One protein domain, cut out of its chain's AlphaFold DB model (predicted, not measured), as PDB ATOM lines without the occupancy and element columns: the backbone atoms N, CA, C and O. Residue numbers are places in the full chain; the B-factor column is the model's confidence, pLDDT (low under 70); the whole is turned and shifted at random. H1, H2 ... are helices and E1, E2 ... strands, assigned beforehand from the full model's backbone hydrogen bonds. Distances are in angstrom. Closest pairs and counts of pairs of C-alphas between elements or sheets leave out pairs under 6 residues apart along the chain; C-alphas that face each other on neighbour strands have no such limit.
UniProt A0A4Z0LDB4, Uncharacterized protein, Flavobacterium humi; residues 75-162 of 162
ATOM      1  N   ASP A  75     -54.754   0.981  19.191       84.00
ATOM      2  CA  ASP A  75     -54.702   0.878  20.647       84.00
ATOM      3  C   ASP A  75     -53.260   0.624  21.124       84.00
ATOM      4  O   ASP A  75     -52.501  -0.071  20.434       84.00
ATOM      5  N   PRO A  76     -52.845   1.192  22.271       86.50
ATOM      6  CA  PRO A  76     -53.620   2.044  23.190       86.50
ATOM      7  C   PRO A  76     -53.684   3.536  22.810       86.50
ATOM      8  O   PRO A  76     -54.394   4.320  23.437       86.50
ATOM      9  N   PHE A  77     -52.950   3.957  21.781       88.81
ATOM     10  CA  PHE A  77     -52.773   5.368  21.418       88.81
ATOM     11  C   PHE A  77     -54.021   6.018  20.800       88.81
ATOM     12  O   PHE A  77     -54.101   7.245  20.739       88.81
ATOM     13  N   SER A  78     -55.013   5.216  20.403       89.75
ATOM     14  CA  SER A  78     -56.329   5.686  19.960       89.75
ATOM     15  C   SER A  78     -57.063   6.503  21.023       89.75
ATOM     16  O   SER A  78     -57.790   7.439  20.688       89.75
ATOM     17  N   GLU A  79     -56.811   6.235  22.307       88.69
ATOM     18  CA  GLU A  79     -57.373   7.016  23.410       88.69
ATOM     19  C   GLU A  79     -56.867   8.464  23.420       88.69
ATOM     20  O   GLU A  79     -57.626   9.377  23.744       88.69
ATOM     21  N   ILE A  80     -55.621   8.702  22.996       88.19
ATOM     22  CA  ILE A  80     -55.071  10.060  22.858       88.19
ATOM     23  C   ILE A  80     -55.834  10.811  21.763       88.19
ATOM     24  O   ILE A  80     -56.221  11.964  21.953       88.19
ATOM     25  N   GLU A  81     -56.100  10.159  20.629       89.62
ATOM     26  CA  GLU A  81     -56.835  10.758  19.511       89.62
ATOM     27  C   GLU A  81     -58.278  11.107  19.905       89.62
ATOM     28  O   GLU A  81     -58.725  12.221  19.639       89.62
ATOM     29  N   LYS A  82     -58.983  10.208  20.606       89.00
ATOM     30  CA  LYS A  82     -60.359  10.447  21.088       89.00
ATOM     31  C   LYS A  82     -60.457  11.626  22.060       89.00
ATOM     32  O   LYS A  82     -61.479  12.302  22.097       89.00
ATOM     33  N   ARG A  83     -59.412  11.856  22.859       89.19
ATOM     34  CA  ARG A  83     -59.362  12.898  23.903       89.19
ATOM     35  C   ARG A  83     -58.676  14.184  23.447       89.19
ATOM     36  O   ARG A  83     -58.504  15.105  24.246       89.19
ATOM     37  N   THR A  84     -58.267  14.245  22.181       90.75
ATOM     38  CA  THR A  84     -57.660  15.435  21.587       90.75
ATOM     39  C   THR A  84     -58.724  16.509  21.393       90.75
ATOM     40  O   THR A  84     -59.651  16.337  20.609       90.75
ATOM     41  N   ILE A  85     -58.557  17.633  22.086       91.56
ATOM     42  CA  ILE A  85     -59.412  18.819  21.952       91.56
ATOM     43  C   ILE A  85     -58.925  19.750  20.840       91.56
ATOM     44  O   ILE A  85     -59.725  20.440  20.217       91.56
ATOM     45  N   GLU A  86     -57.617  19.765  20.571       90.69
ATOM     46  CA  GLU A  86     -57.019  20.667  19.591       90.69
ATOM     47  C   GLU A  86     -55.817  20.014  18.905       90.69
ATOM     48  O   GLU A  86     -55.037  19.292  19.531       90.69
ATOM     49  N   LYS A  87     -55.656  20.280  17.607       88.88
ATOM     50  CA  LYS A  87     -54.473  19.891  16.833       88.88
ATOM     51  C   LYS A  87     -53.783  21.146  16.333       88.88
ATOM     52  O   LYS A  87     -54.316  21.849  15.481       88.88
ATOM     53  N   ILE A  88     -52.592  21.398  16.854       87.81
ATOM     54  CA  ILE A  88     -51.790  22.577  16.542       87.81
ATOM     55  C   ILE A  88     -50.606  22.139  15.684       87.81
ATOM     56  O   ILE A  88     -50.050  21.056  15.864       87.81
ATOM     57  N   GLN A  89     -50.205  22.984  14.739       82.81
ATOM     58  CA  GLN A  89     -48.939  22.822  14.031       82.81
ATOM     59  C   GLN A  89     -47.909  23.778  14.611       82.81
ATOM     60  O   GLN A  89     -48.076  24.995  14.552       82.81
ATOM     61  N   VAL A  90     -46.840  23.215  15.166       81.44
ATOM     62  CA  VAL A  90     -45.732  23.978  15.735       81.44
ATOM     63  C   VAL A  90     -44.569  23.992  14.753       81.44
ATOM     64  O   VAL A  90     -44.172  22.962  14.203       81.44
ATOM     65  N   PHE A  91     -44.024  25.186  14.539       75.12
ATOM     66  CA  PHE A  91     -42.891  25.432  13.657       75.12
ATOM     67  C   PHE A  91     -41.668  25.773  14.504       75.12
ATOM     68  O   PHE A  91     -41.664  26.781  15.204       75.12
ATOM     69  N   ASN A  92     -40.624  24.949  14.417       73.31
ATOM     70  CA  ASN A  92     -39.343  25.236  15.070       73.31
ATOM     71  C   ASN A  92     -38.532  26.288  14.293       73.31
ATOM     72  O   ASN A  92     -37.802  27.080  14.881       73.31
ATOM     73  N   SER A  93     -38.675  26.305  12.966       70.56
ATOM     74  CA  SER A  93     -37.983  27.208  12.049       70.56
ATOM     75  C   SER A  93     -38.849  27.485  10.822       70.56
ATOM     76  O   SER A  93     -39.776  26.737  10.512       70.56
ATOM     77  N   LYS A  94     -38.504  28.534  10.068       72.00
ATOM     78  CA  LYS A  94     -39.141  28.879   8.788       72.00
ATOM     79  C   LYS A  94     -38.908  27.869   7.657       72.00
ATOM     80  O   LYS A  94     -39.555  27.989   6.617       72.00
ATOM     81  N   TYR A  95     -37.993  26.920   7.861       64.88
ATOM     82  CA  TYR A  95     -37.648  25.849   6.920       64.88
ATOM     83  C   TYR A  95     -38.003  24.449   7.435       64.88
ATOM     84  O   TYR A  95     -37.923  23.494   6.664       64.88
ATOM     85  N   ASP A  96     -38.389  24.309   8.706       67.25
ATOM     86  CA  ASP A  96     -38.694  23.004   9.294       67.25
ATOM     87  C   ASP A  96     -40.115  22.575   8.948       67.25
ATOM     88  O   ASP A  96     -41.051  23.375   8.996       67.25
ATOM     89  N   PHE A  97     -40.294  21.282   8.666       68.62
ATOM     90  CA  PHE A  97     -41.632  20.716   8.535       68.62
ATOM     91  C   PHE A  97     -42.425  20.931   9.830       68.62
ATOM     92  O   PHE A  97     -41.895  20.645  10.912       68.62
ATOM     93  N   PRO A  98     -43.700  21.359   9.743       74.00
ATOM     94  CA  PRO A  98     -44.534  21.520  10.923       74.00
ATOM     95  C   PRO A  98     -44.587  20.218  11.717       74.00
ATOM     96  O   PRO A  98     -44.705  19.113  11.166       74.00
ATOM     97  N   LYS A  99     -44.488  20.348  13.036       80.44
ATOM     98  CA  LYS A  99     -44.759  19.259  13.965       80.44
ATOM     99  C   LYS A  99     -46.220  19.335  14.360       80.44
ATOM    100  O   LYS A  99     -46.690  20.380  14.799       80.44
ATOM    101  N   ASN A 100     -46.924  18.226  14.184       84.38
ATOM    102  CA  ASN A 100     -48.282  18.101  14.672       84.38
ATOM    103  C   ASN A 100     -48.221  17.873  16.182       84.38
ATOM    104  O   ASN A 100     -47.534  16.973  16.669       84.38
ATOM    105  N   VAL A 101     -48.945  18.712  16.902       88.19
ATOM    106  CA  VAL A 101     -49.064  18.696  18.348       88.19
ATOM    107  C   VAL A 101     -50.530  18.486  18.681       88.19
ATOM    108  O   VAL A 101     -51.396  19.197  18.174       88.19
ATOM    109  N   ARG A 102     -50.820  17.490  19.516       91.00
ATOM    110  CA  ARG A 102     -52.171  17.248  20.031       91.00
ATOM    111  C   ARG A 102     -52.277  17.829  21.422       91.00
ATOM    112  O   ARG A 102     -51.434  17.541  22.264       91.00
ATOM    113  N   ILE A 103     -53.323  18.601  21.664       91.00
ATOM    114  CA  ILE A 103     -53.708  19.002  23.008       91.00
ATOM    115  C   ILE A 103     -54.817  18.063  23.450       91.00
ATOM    116  O   ILE A 103     -55.879  18.025  22.829       91.00
ATOM    117  N   ILE A 104     -54.566  17.298  24.504       92.69
ATOM    118  CA  ILE A 104     -55.554  16.424  25.138       92.69
ATOM    119  C   ILE A 104     -55.992  17.012  26.476       92.69
ATOM    120  O   ILE A 104     -55.229  17.727  27.130       92.69
ATOM    121  N   GLN A 105     -57.213  16.692  26.897       89.38
ATOM    122  CA  GLN A 105     -57.717  17.051  28.221       89.38
ATOM    123  C   GLN A 105     -57.981  15.791  29.047       89.38
ATOM    124  O   GLN A 105     -58.724  14.902  28.628       89.38
ATOM    125  N   LEU A 106     -57.372  15.723  30.230       87.44
ATOM    126  CA  LEU A 106     -57.538  14.634  31.192       87.44
ATOM    127  C   LEU A 106     -57.737  15.235  32.580       87.44
ATOM    128  O   LEU A 106     -56.912  16.024  33.034       87.44
ATOM    129  N   ASP A 107     -58.854  14.890  33.221       84.81
ATOM    130  CA  ASP A 107     -59.180  15.271  34.602       84.81
ATOM    131  C   ASP A 107     -59.040  16.786  34.874       84.81
ATOM    132  O   ASP A 107     -58.520  17.228  35.892       84.81
ATOM    133  N   GLY A 108     -59.474  17.607  33.910       83.00
ATOM    134  CA  GLY A 108     -59.407  19.072  33.989       83.00
ATOM    135  C   GLY A 108     -58.043  19.685  33.643       83.00
ATOM    136  O   GLY A 108     -57.973  20.896  33.435       83.00
ATOM    137  N   LYS A 109     -56.984  18.879  33.499       88.88
ATOM    138  CA  LYS A 109     -55.651  19.314  33.053       88.88
ATOM    139  C   LYS A 109     -55.489  19.174  31.536       88.88
ATOM    140  O   LYS A 109     -56.104  18.308  30.906       88.88
ATOM    141  N   LYS A 110     -54.659  20.036  30.939       89.69
ATOM    142  CA  LYS A 110     -54.315  19.998  29.508       89.69
ATOM    143  C   LYS A 110     -52.910  19.448  29.316       89.69
ATOM    144  O   LYS A 110     -51.974  19.931  29.949       89.69
ATOM    145  N   TYR A 111     -52.762  18.513  28.387       89.69
ATOM    146  CA  TYR A 111     -51.475  17.922  28.042       89.69
ATOM    147  C   TYR A 111     -51.194  18.091  26.557       89.69
ATOM    148  O   TYR A 111     -52.072  17.927  25.712       89.69
ATOM    149  N   GLU A 112     -49.952  18.413  26.254       90.69
ATOM    150  CA  GLU A 112     -49.384  18.452  24.921       90.69
ATOM    151  C   GLU A 112     -48.794  17.081  24.596       90.69
ATOM    152  O   GLU A 112     -48.022  16.547  25.387       90.69
ATOM    153  N   VAL A 113     -49.134  16.512  23.442       89.94
ATOM    154  CA  VAL A 113     -48.607  15.228  22.975       89.94
ATOM    155  C   VAL A 113     -48.004  15.392  21.589       89.94
ATOM    156  O   VAL A 113     -48.682  15.780  20.632       89.94
ATOM    157  N   MET A 114     -46.723  15.051  21.473       88.81
ATOM    158  CA  MET A 114     -45.955  15.101  20.234       88.81
ATOM    159  C   MET A 114     -45.476  13.711  19.832       88.81
ATOM    160  O   MET A 114     -44.900  12.982  20.637       88.81
ATOM    161  N   TYR A 115     -45.668  13.366  18.562       86.94
ATOM    162  CA  TYR A 115     -45.241  12.093  17.989       86.94
ATOM    163  C   TYR A 115     -43.914  12.223  17.239       86.94
ATOM    164  O   TYR A 115     -43.787  13.045  16.327       86.94
ATOM    165  N   PHE A 116     -42.947  11.373  17.589       82.62
ATOM    166  CA  PHE A 116     -41.658  11.261  16.912       82.62
ATOM    167  C   PHE A 116     -41.455   9.854  16.348       82.62
ATOM    168  O   PHE A 116     -41.656   8.849  17.024       82.62
ATOM    169  N   ASP A 117     -40.999   9.776  15.100       77.06
ATOM    170  CA  ASP A 117     -40.741   8.526  14.380       77.06
ATOM    171  C   ASP A 117     -39.323   8.542  13.798       77.06
ATOM    172  O   ASP A 117     -38.849   9.567  13.298       77.06
ATOM    173  N   SER A 118     -38.664   7.386  13.849       63.00
ATOM    174  CA  SER A 118     -37.331   7.073  13.301       63.00
ATOM    175  C   SER A 118     -37.033   7.524  11.878       63.00
ATOM    176  O   SER A 118     -35.861   7.646  11.518       63.00
ATOM    177  N   PHE A 119     -38.048   7.829  11.072       58.41
ATOM    178  CA  PHE A 119     -37.857   8.226   9.679       58.41
ATOM    179  C   PHE A 119     -36.919   9.434   9.493       58.41
ATOM    180  O   PHE A 119     -36.223   9.519   8.488       58.41
ATOM    181  N   PHE A 120     -36.849  10.341  10.472       52.69
ATOM    182  CA  PHE A 120     -36.030  11.554  10.380       52.69
ATOM    183  C   PHE A 120     -34.616  11.432  10.974       52.69
ATOM    184  O   PHE A 120     -33.909  12.435  10.999       52.69
ATOM    185  N   ARG A 121     -34.187  10.250  11.459       49.50
ATOM    186  CA  ARG A 121     -32.887  10.055  12.152       49.50
ATOM    187  C   ARG A 121     -32.580  11.159  13.185       49.50
ATOM    188  O   ARG A 121     -31.459  11.643  13.294       49.50
ATOM    189  N   ILE A 122     -33.601  11.586  13.926       55.72
ATOM    190  CA  ILE A 122     -33.455  12.517  15.051       55.72
ATOM    191  C   ILE A 122     -32.835  11.720  16.214       55.72
ATOM    192  O   ILE A 122     -33.192  10.551  16.364       55.72
ATOM    193  N   PRO A 123     -31.955  12.306  17.053       50.41
ATOM    194  CA  PRO A 123     -31.344  11.612  18.196       50.41
ATOM    195  C   PRO A 123     -32.354  10.973  19.164       50.41
ATOM    196  O   PRO A 123     -32.008  10.040  19.878       50.41
ATOM    197  N   VAL A 124     -33.608  11.438  19.159       56.72
ATOM    198  CA  VAL A 124     -34.724  10.826  19.882       56.72
ATOM    199  C   VAL A 124     -35.775  10.395  18.858       56.72
ATOM    200  O   VAL A 124     -36.626  11.178  18.436       56.72
ATOM    201  N   SER A 125     -35.668   9.157  18.384       66.06
ATOM    202  CA  SER A 125     -36.643   8.535  17.487       66.06
ATOM    203  C   SER A 125     -37.571   7.595  18.242       66.06
ATOM    204  O   SER A 125     -37.159   6.972  19.213       66.06
ATOM    205  N   ASP A 126     -38.788   7.419  17.728       79.62
ATOM    206  CA  ASP A 126     -39.757   6.432  18.222       79.62
ATOM    207  C   ASP A 126     -40.296   6.703  19.632       79.62
ATOM    208  O   ASP A 126     -40.523   5.792  20.433       79.62
ATOM    209  N   VAL A 127     -40.533   7.983  19.920       86.25
ATOM    210  CA  VAL A 127     -41.051   8.436  21.209       86.25
ATOM    211  C   VAL A 127     -42.322   9.267  21.068       86.25
ATOM    212  O   VAL A 127     -42.541   9.962  20.074       86.25
ATOM    213  N   LEU A 128     -43.151   9.212  22.100       87.31
ATOM    214  CA  LEU A 128     -44.163  10.208  22.399       87.31
ATOM    215  C   LEU A 128     -43.595  11.145  23.456       87.31
ATOM    216  O   LEU A 128     -43.144  10.694  24.504       87.31
ATOM    217  N   VAL A 129     -43.619  12.441  23.180       87.75
ATOM    218  CA  VAL A 129     -43.268  13.460  24.168       87.75
ATOM    219  C   VAL A 129     -44.563  14.050  24.697       87.75
ATOM    220  O   VAL A 129     -45.373  14.544  23.913       87.75
ATOM    221  N   ILE A 130     -44.764  13.958  26.006       89.56
ATOM    222  CA  ILE A 130     -45.964  14.413  26.701       89.56
ATOM    223  C   ILE A 130     -45.563  15.520  27.669       89.56
ATOM    224  O   ILE A 130     -44.611  15.366  28.429       89.56
ATOM    225  N   ARG A 131     -46.282  16.640  27.660       88.25
ATOM    226  CA  ARG A 131     -46.008  17.773  28.547       88.25
ATOM    227  C   ARG A 131     -47.295  18.311  29.150       88.25
ATOM    228  O   ARG A 131     -48.247  18.591  28.429       88.25
ATOM    229  N   ASN A 132     -47.322  18.498  30.462       87.56
ATOM    230  CA  ASN A 132     -48.464  19.087  31.155       87.56
ATOM    231  C   ASN A 132     -48.457  20.618  30.963       87.56
ATOM    232  O   ASN A 132     -47.558  21.313  31.434       87.56
ATOM    233  N   LEU A 133     -49.445  21.151  30.239       85.19
ATOM    234  CA  LEU A 133     -49.575  22.585  29.947       85.19
ATOM    235  C   LEU A 133     -50.257  23.367  31.073       85.19
ATOM    236  O   LEU A 133     -50.193  24.596  31.090       85.19
ATOM    237  N   SER A 134     -50.922  22.677  32.001       82.06
ATOM    238  CA  SER A 134     -51.533  23.295  33.179       82.06
ATOM    239  C   SER A 134     -50.485  23.701  34.224       82.06
ATOM    240  O   SER A 134     -50.759  24.566  35.056       82.06
ATOM    241  N   GLU A 135     -49.272  23.146  34.155       80.88
ATOM    242  CA  GLU A 135     -48.171  23.439  35.074       80.88
ATOM    243  C   GLU A 135     -47.047  24.227  34.381       80.88
ATOM    244  O   GLU A 135     -46.467  23.804  33.384       80.88
ATOM    245  N   LYS A 136     -46.697  25.402  34.931       64.62
ATOM    246  CA  LYS A 136     -45.756  26.366  34.315       64.62
ATOM    247  C   LYS A 136     -44.332  25.833  34.075       64.62
ATOM    248  O   LYS A 136     -43.588  26.461  33.324       64.62
ATOM    249  N   LYS A 137     -43.931  24.735  34.723       68.00
ATOM    250  CA  LYS A 137     -42.571  24.165  34.667       68.00
ATOM    251  C   LYS A 137     -42.570  22.630  34.606       68.00
ATOM    252  O   LYS A 137     -41.683  22.011  35.180       68.00
ATOM    253  N   SER A 138     -43.544  22.017  33.937       73.06
ATOM    254  CA  SER A 138     -43.491  20.566  33.724       73.06
ATOM    255  C   SER A 138     -42.335  20.210  32.782       73.06
ATOM    256  O   SER A 138     -42.177  20.805  31.703       73.06
ATOM    257  N   GLU A 139     -41.504  19.263  33.211       80.12
ATOM    258  CA  GLU A 139     -40.541  18.627  32.322       80.12
ATOM    259  C   GLU A 139     -41.288  17.704  31.349       80.12
ATOM    260  O   GLU A 139     -42.272  17.063  31.728       80.12
ATOM    261  N   PRO A 140     -40.871  17.650  30.075       83.00
ATOM    262  CA  PRO A 140     -41.493  16.762  29.110       83.00
ATOM    263  C   PRO A 140     -41.197  15.303  29.471       83.00
ATOM    264  O   PRO A 140     -40.041  14.887  29.535       83.00
ATOM    265  N   PHE A 141     -42.246  14.509  29.637       87.88
ATOM    266  CA  PHE A 141     -42.135  13.066  29.783       87.88
ATOM    267  C   PHE A 141     -41.948  12.419  28.411       87.88
ATOM    268  O   PHE A 141     -42.668  12.727  27.458       87.88
ATOM    269  N   ILE A 142     -40.984  11.508  28.300       86.56
ATOM    270  CA  ILE A 142     -40.645  10.839  27.043       86.56
ATOM    271  C   ILE A 142     -41.011   9.364  27.159       86.56
ATOM    272  O   ILE A 142     -40.407   8.614  27.919       86.56
ATOM    273  N   LEU A 143     -41.979   8.939  26.355       85.81
ATOM    274  CA  LEU A 143     -42.460   7.569  26.300       85.81
ATOM    275  C   LEU A 143     -41.967   6.903  25.015       85.81
ATOM    276  O   LEU A 143     -42.375   7.277  23.917       85.81
ATOM    277  N   ASN A 144     -41.114   5.885  25.127       85.31
ATOM    278  CA  ASN A 144     -40.709   5.078  23.976       85.31
ATOM    279  C   ASN A 144     -41.788   4.032  23.659       85.31
ATOM    280  O   ASN A 144     -41.981   3.073  24.409       85.31
ATOM    281  N   TYR A 145     -42.503   4.228  22.551       82.19
ATOM    282  CA  TYR A 145     -43.649   3.389  22.181       82.19
ATOM    283  C   TYR A 145     -43.260   2.115  21.423       82.19
ATOM    284  O   TYR A 145     -44.119   1.268  21.178       82.19
ATOM    285  N   LYS A 146     -41.998   1.972  20.996       78.50
ATOM    286  CA  LYS A 146     -41.511   0.738  20.355       78.50
ATOM    287  C   LYS A 146     -40.978  -0.266  21.370       78.50
ATOM    288  O   LYS A 146     -41.107  -1.465  21.144       78.50
ATOM    289  N   THR A 147     -40.363   0.208  22.451       78.38
ATOM    290  CA  THR A 147     -39.742  -0.668  23.455       78.38
ATOM    291  C   THR A 147     -40.713  -1.091  24.547       78.38
ATOM    292  O   THR A 147     -40.610  -2.208  25.044       78.38
ATOM    293  N   ALA A 148     -41.660  -0.229  24.916       74.38
ATOM    294  CA  ALA A 148     -42.622  -0.507  25.972       74.38
ATOM    295  C   ALA A 148     -44.022  -0.749  25.395       74.38
ATOM    296  O   ALA A 148     -44.497  -0.008  24.532       74.38
ATOM    297  N   LYS A 149     -44.678  -1.811  25.872       78.94
ATOM    298  CA  LYS A 149     -46.085  -2.100  25.586       78.94
ATOM    299  C   LYS A 149     -46.910  -1.567  26.748       78.94
ATOM    300  O   LYS A 149     -46.609  -1.901  27.886       78.94
ATOM    301  N   TYR A 150     -47.930  -0.782  26.436       82.12
ATOM    302  CA  TYR A 150     -48.850  -0.217  27.418       82.12
ATOM    303  C   TYR A 150     -50.255  -0.743  27.150       82.12
ATOM    304  O   TYR A 150     -50.648  -0.909  25.992       82.12
ATOM    305  N   SER A 151     -51.023  -0.981  28.206       86.00
ATOM    306  CA  SER A 151     -52.478  -1.080  28.105       86.00
ATOM    307  C   SER A 151     -53.120   0.311  28.001       86.00
ATOM    308  O   SER A 151     -52.479   1.335  28.246       86.00
ATOM    309  N   ASN A 152     -54.409   0.369  27.646       83.56
ATOM    310  CA  ASN A 152     -55.143   1.639  27.572       83.56
ATOM    311  C   ASN A 152     -55.154   2.368  28.926       83.56
ATOM    312  O   ASN A 152     -55.008   3.587  28.963       83.56
ATOM    313  N   ALA A 153     -55.315   1.625  30.026       84.19
ATOM    314  CA  ALA A 153     -55.326   2.187  31.374       84.19
ATOM    315  C   ALA A 153     -53.937   2.705  31.769       84.19
ATOM    316  O   ALA A 153     -53.808   3.862  32.154       84.19
ATOM    317  N   GLU A 154     -52.892   1.895  31.561       86.00
ATOM    318  CA  GLU A 154     -51.507   2.268  31.881       86.00
ATOM    319  C   GLU A 154     -51.058   3.531  31.144       86.00
ATOM    320  O   GLU A 154     -50.413   4.392  31.736       86.00
ATOM    321  N   LEU A 155     -51.417   3.674  29.863       86.25
ATOM    322  CA  LEU A 155     -51.072   4.865  29.088       86.25
ATOM    323  C   LEU A 155     -51.702   6.129  29.687       86.25
ATOM    324  O   LEU A 155     -51.037   7.156  29.796       86.25
ATOM    325  N   LEU A 156     -52.982   6.067  30.061       85.75
ATOM    326  CA  LEU A 156     -53.693   7.211  30.633       85.75
ATOM    327  C   LEU A 156     -53.200   7.539  32.044       85.75
ATOM    328  O   LEU A 156     -53.044   8.715  32.366       85.75
ATOM    329  N   ASP A 157     -52.912   6.525  32.856       86.44
ATOM    330  CA  ASP A 157     -52.387   6.708  34.209       86.44
ATOM    331  C   ASP A 157     -50.965   7.277  34.197       86.44
ATOM    332  O   ASP A 157     -50.658   8.170  34.986       86.44
ATOM    333  N   LEU A 158     -50.128   6.872  33.235       85.56
ATOM    334  CA  LEU A 158     -48.826   7.499  33.006       85.56
ATOM    335  C   LEU A 158     -48.960   8.973  32.640       85.56
ATOM    336  O   LEU A 158     -48.197   9.789  33.144       85.56
ATOM    337  N   ILE A 159     -49.927   9.330  31.791       84.88
ATOM    338  CA  ILE A 159     -50.146  10.735  31.425       84.88
ATOM    339  C   ILE A 159     -50.628  11.549  32.634       84.88
ATOM    340  O   ILE A 159     -50.198  12.683  32.811       84.88
ATOM    341  N   ARG A 160     -51.495  10.975  33.476       84.31
ATOM    342  CA  ARG A 160     -52.016  11.619  34.696       84.31
ATOM    343  C   ARG A 160     -50.955  11.868  35.761       84.31
ATOM    344  O   ARG A 160     -51.118  12.784  36.563       84.31
ATOM    345  N   ALA A 161     -49.925  11.028  35.803       82.12
ATOM    346  CA  ALA A 161     -48.834  11.145  36.762       82.12
ATOM    347  C   ALA A 161     -47.868  12.310  36.455       82.12
ATOM    348  O   ALA A 161     -46.985  12.574  37.270       82.12
ATOM    349  N   ILE A 162     -48.027  12.982  35.303       78.12
ATOM    350  CA  ILE A 162     -47.214  14.118  34.828       78.12
ATOM    351  C   ILE A 162     -47.847  15.453  35.235       78.12
ATOM    352  O   ILE A 162     -47.088  16.370  35.606       78.12
TER     353      ILE A 162
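This is residues 75 to 162 of the 162 residues of an uncharacterized protein of Flavobacterium humi (UniProt A0A4Z0LDB4). One strongly twisted sheet of five strands forms a wall, with two short helices, H1 and H2, over one of its faces and the other face bare. The strands follow one another as a meander, each the antiparallel neighbour of the one before, in the order E1 E2 E3 E4 E5; H1 comes before them and H2 after them in the chain. The printed part has 88 residues with two named helices and five named strands, and its class is mixed, helices and strands. It is compact, with a radius of gyration of the C-alphas of 13.0 A, and spans 37 by 29 by 24 A.

Start with the longest strand, E2, residues 99 to 106: find C-alpha 99 at (-44.759, 19.259, 13.965), from which it runs 21.9 A to C-alpha 106. On one side of it is E1, residues 84 to 90, 15.8 A long; on the other is E3, residues 109 to 115, 19.7 A long. Next come E4, residues 127 to 132, 16.3 A long, and E5, residues 141 to 144, 10.0 A long. H1, residues 78 to 82, begins at C-alpha 78 (-56.329, 5.686, 19.960) and is 6.3 A long. H2, residues 152 to 160, runs 12.7 A and ends at C-alpha 160 (-52.016, 11.619, 34.696).

Look first at the hairpin of E2 and E3, where N 104 and O 111 are 2.8 A apart, within hydrogen-bond range. In the hairpin of E1 and E2, N 88 and O 101 are within range at 2.8 A. In that of E3 and E4, N 112 and O 131 are within range at 2.8 A, and in that of E4 and E5, N 128 and O 143 are too, at 2.8 A. The edge strands are E1 and E5, which are apart. From edge to edge the strands' lines turn by 92 degrees. H1 is on the sheet, over E2, at a height of 8.7 A; its closest C-alphas to E2 are those of Ile 80 and Ile 104, 6.8 A apart. H2 is on the sheet too; its closest C-alphas to E4 are those of Ile 159 and Ile 130, 7.3 A apart. H2 and E5 are near each other. H1 and H2 are close but not clearly touching: their closest C-alphas, of Glu 79 and Asn 152, are 7.2 A apart. In H1 and H2 every O i to N i+4 pair is within hydrogen-bond range.

The two C-alphas farthest apart are those of Lys 94 and Ala 153, at 38.5 A. The printed part has no cut, and residue 162 is the chain's last. The link from E3 to E4, of 11 residues, is long. The mean pLDDT of the printed part is 81.1; look for values under 70 at residues 95 to 97, 118 to 125 and 136 to 137.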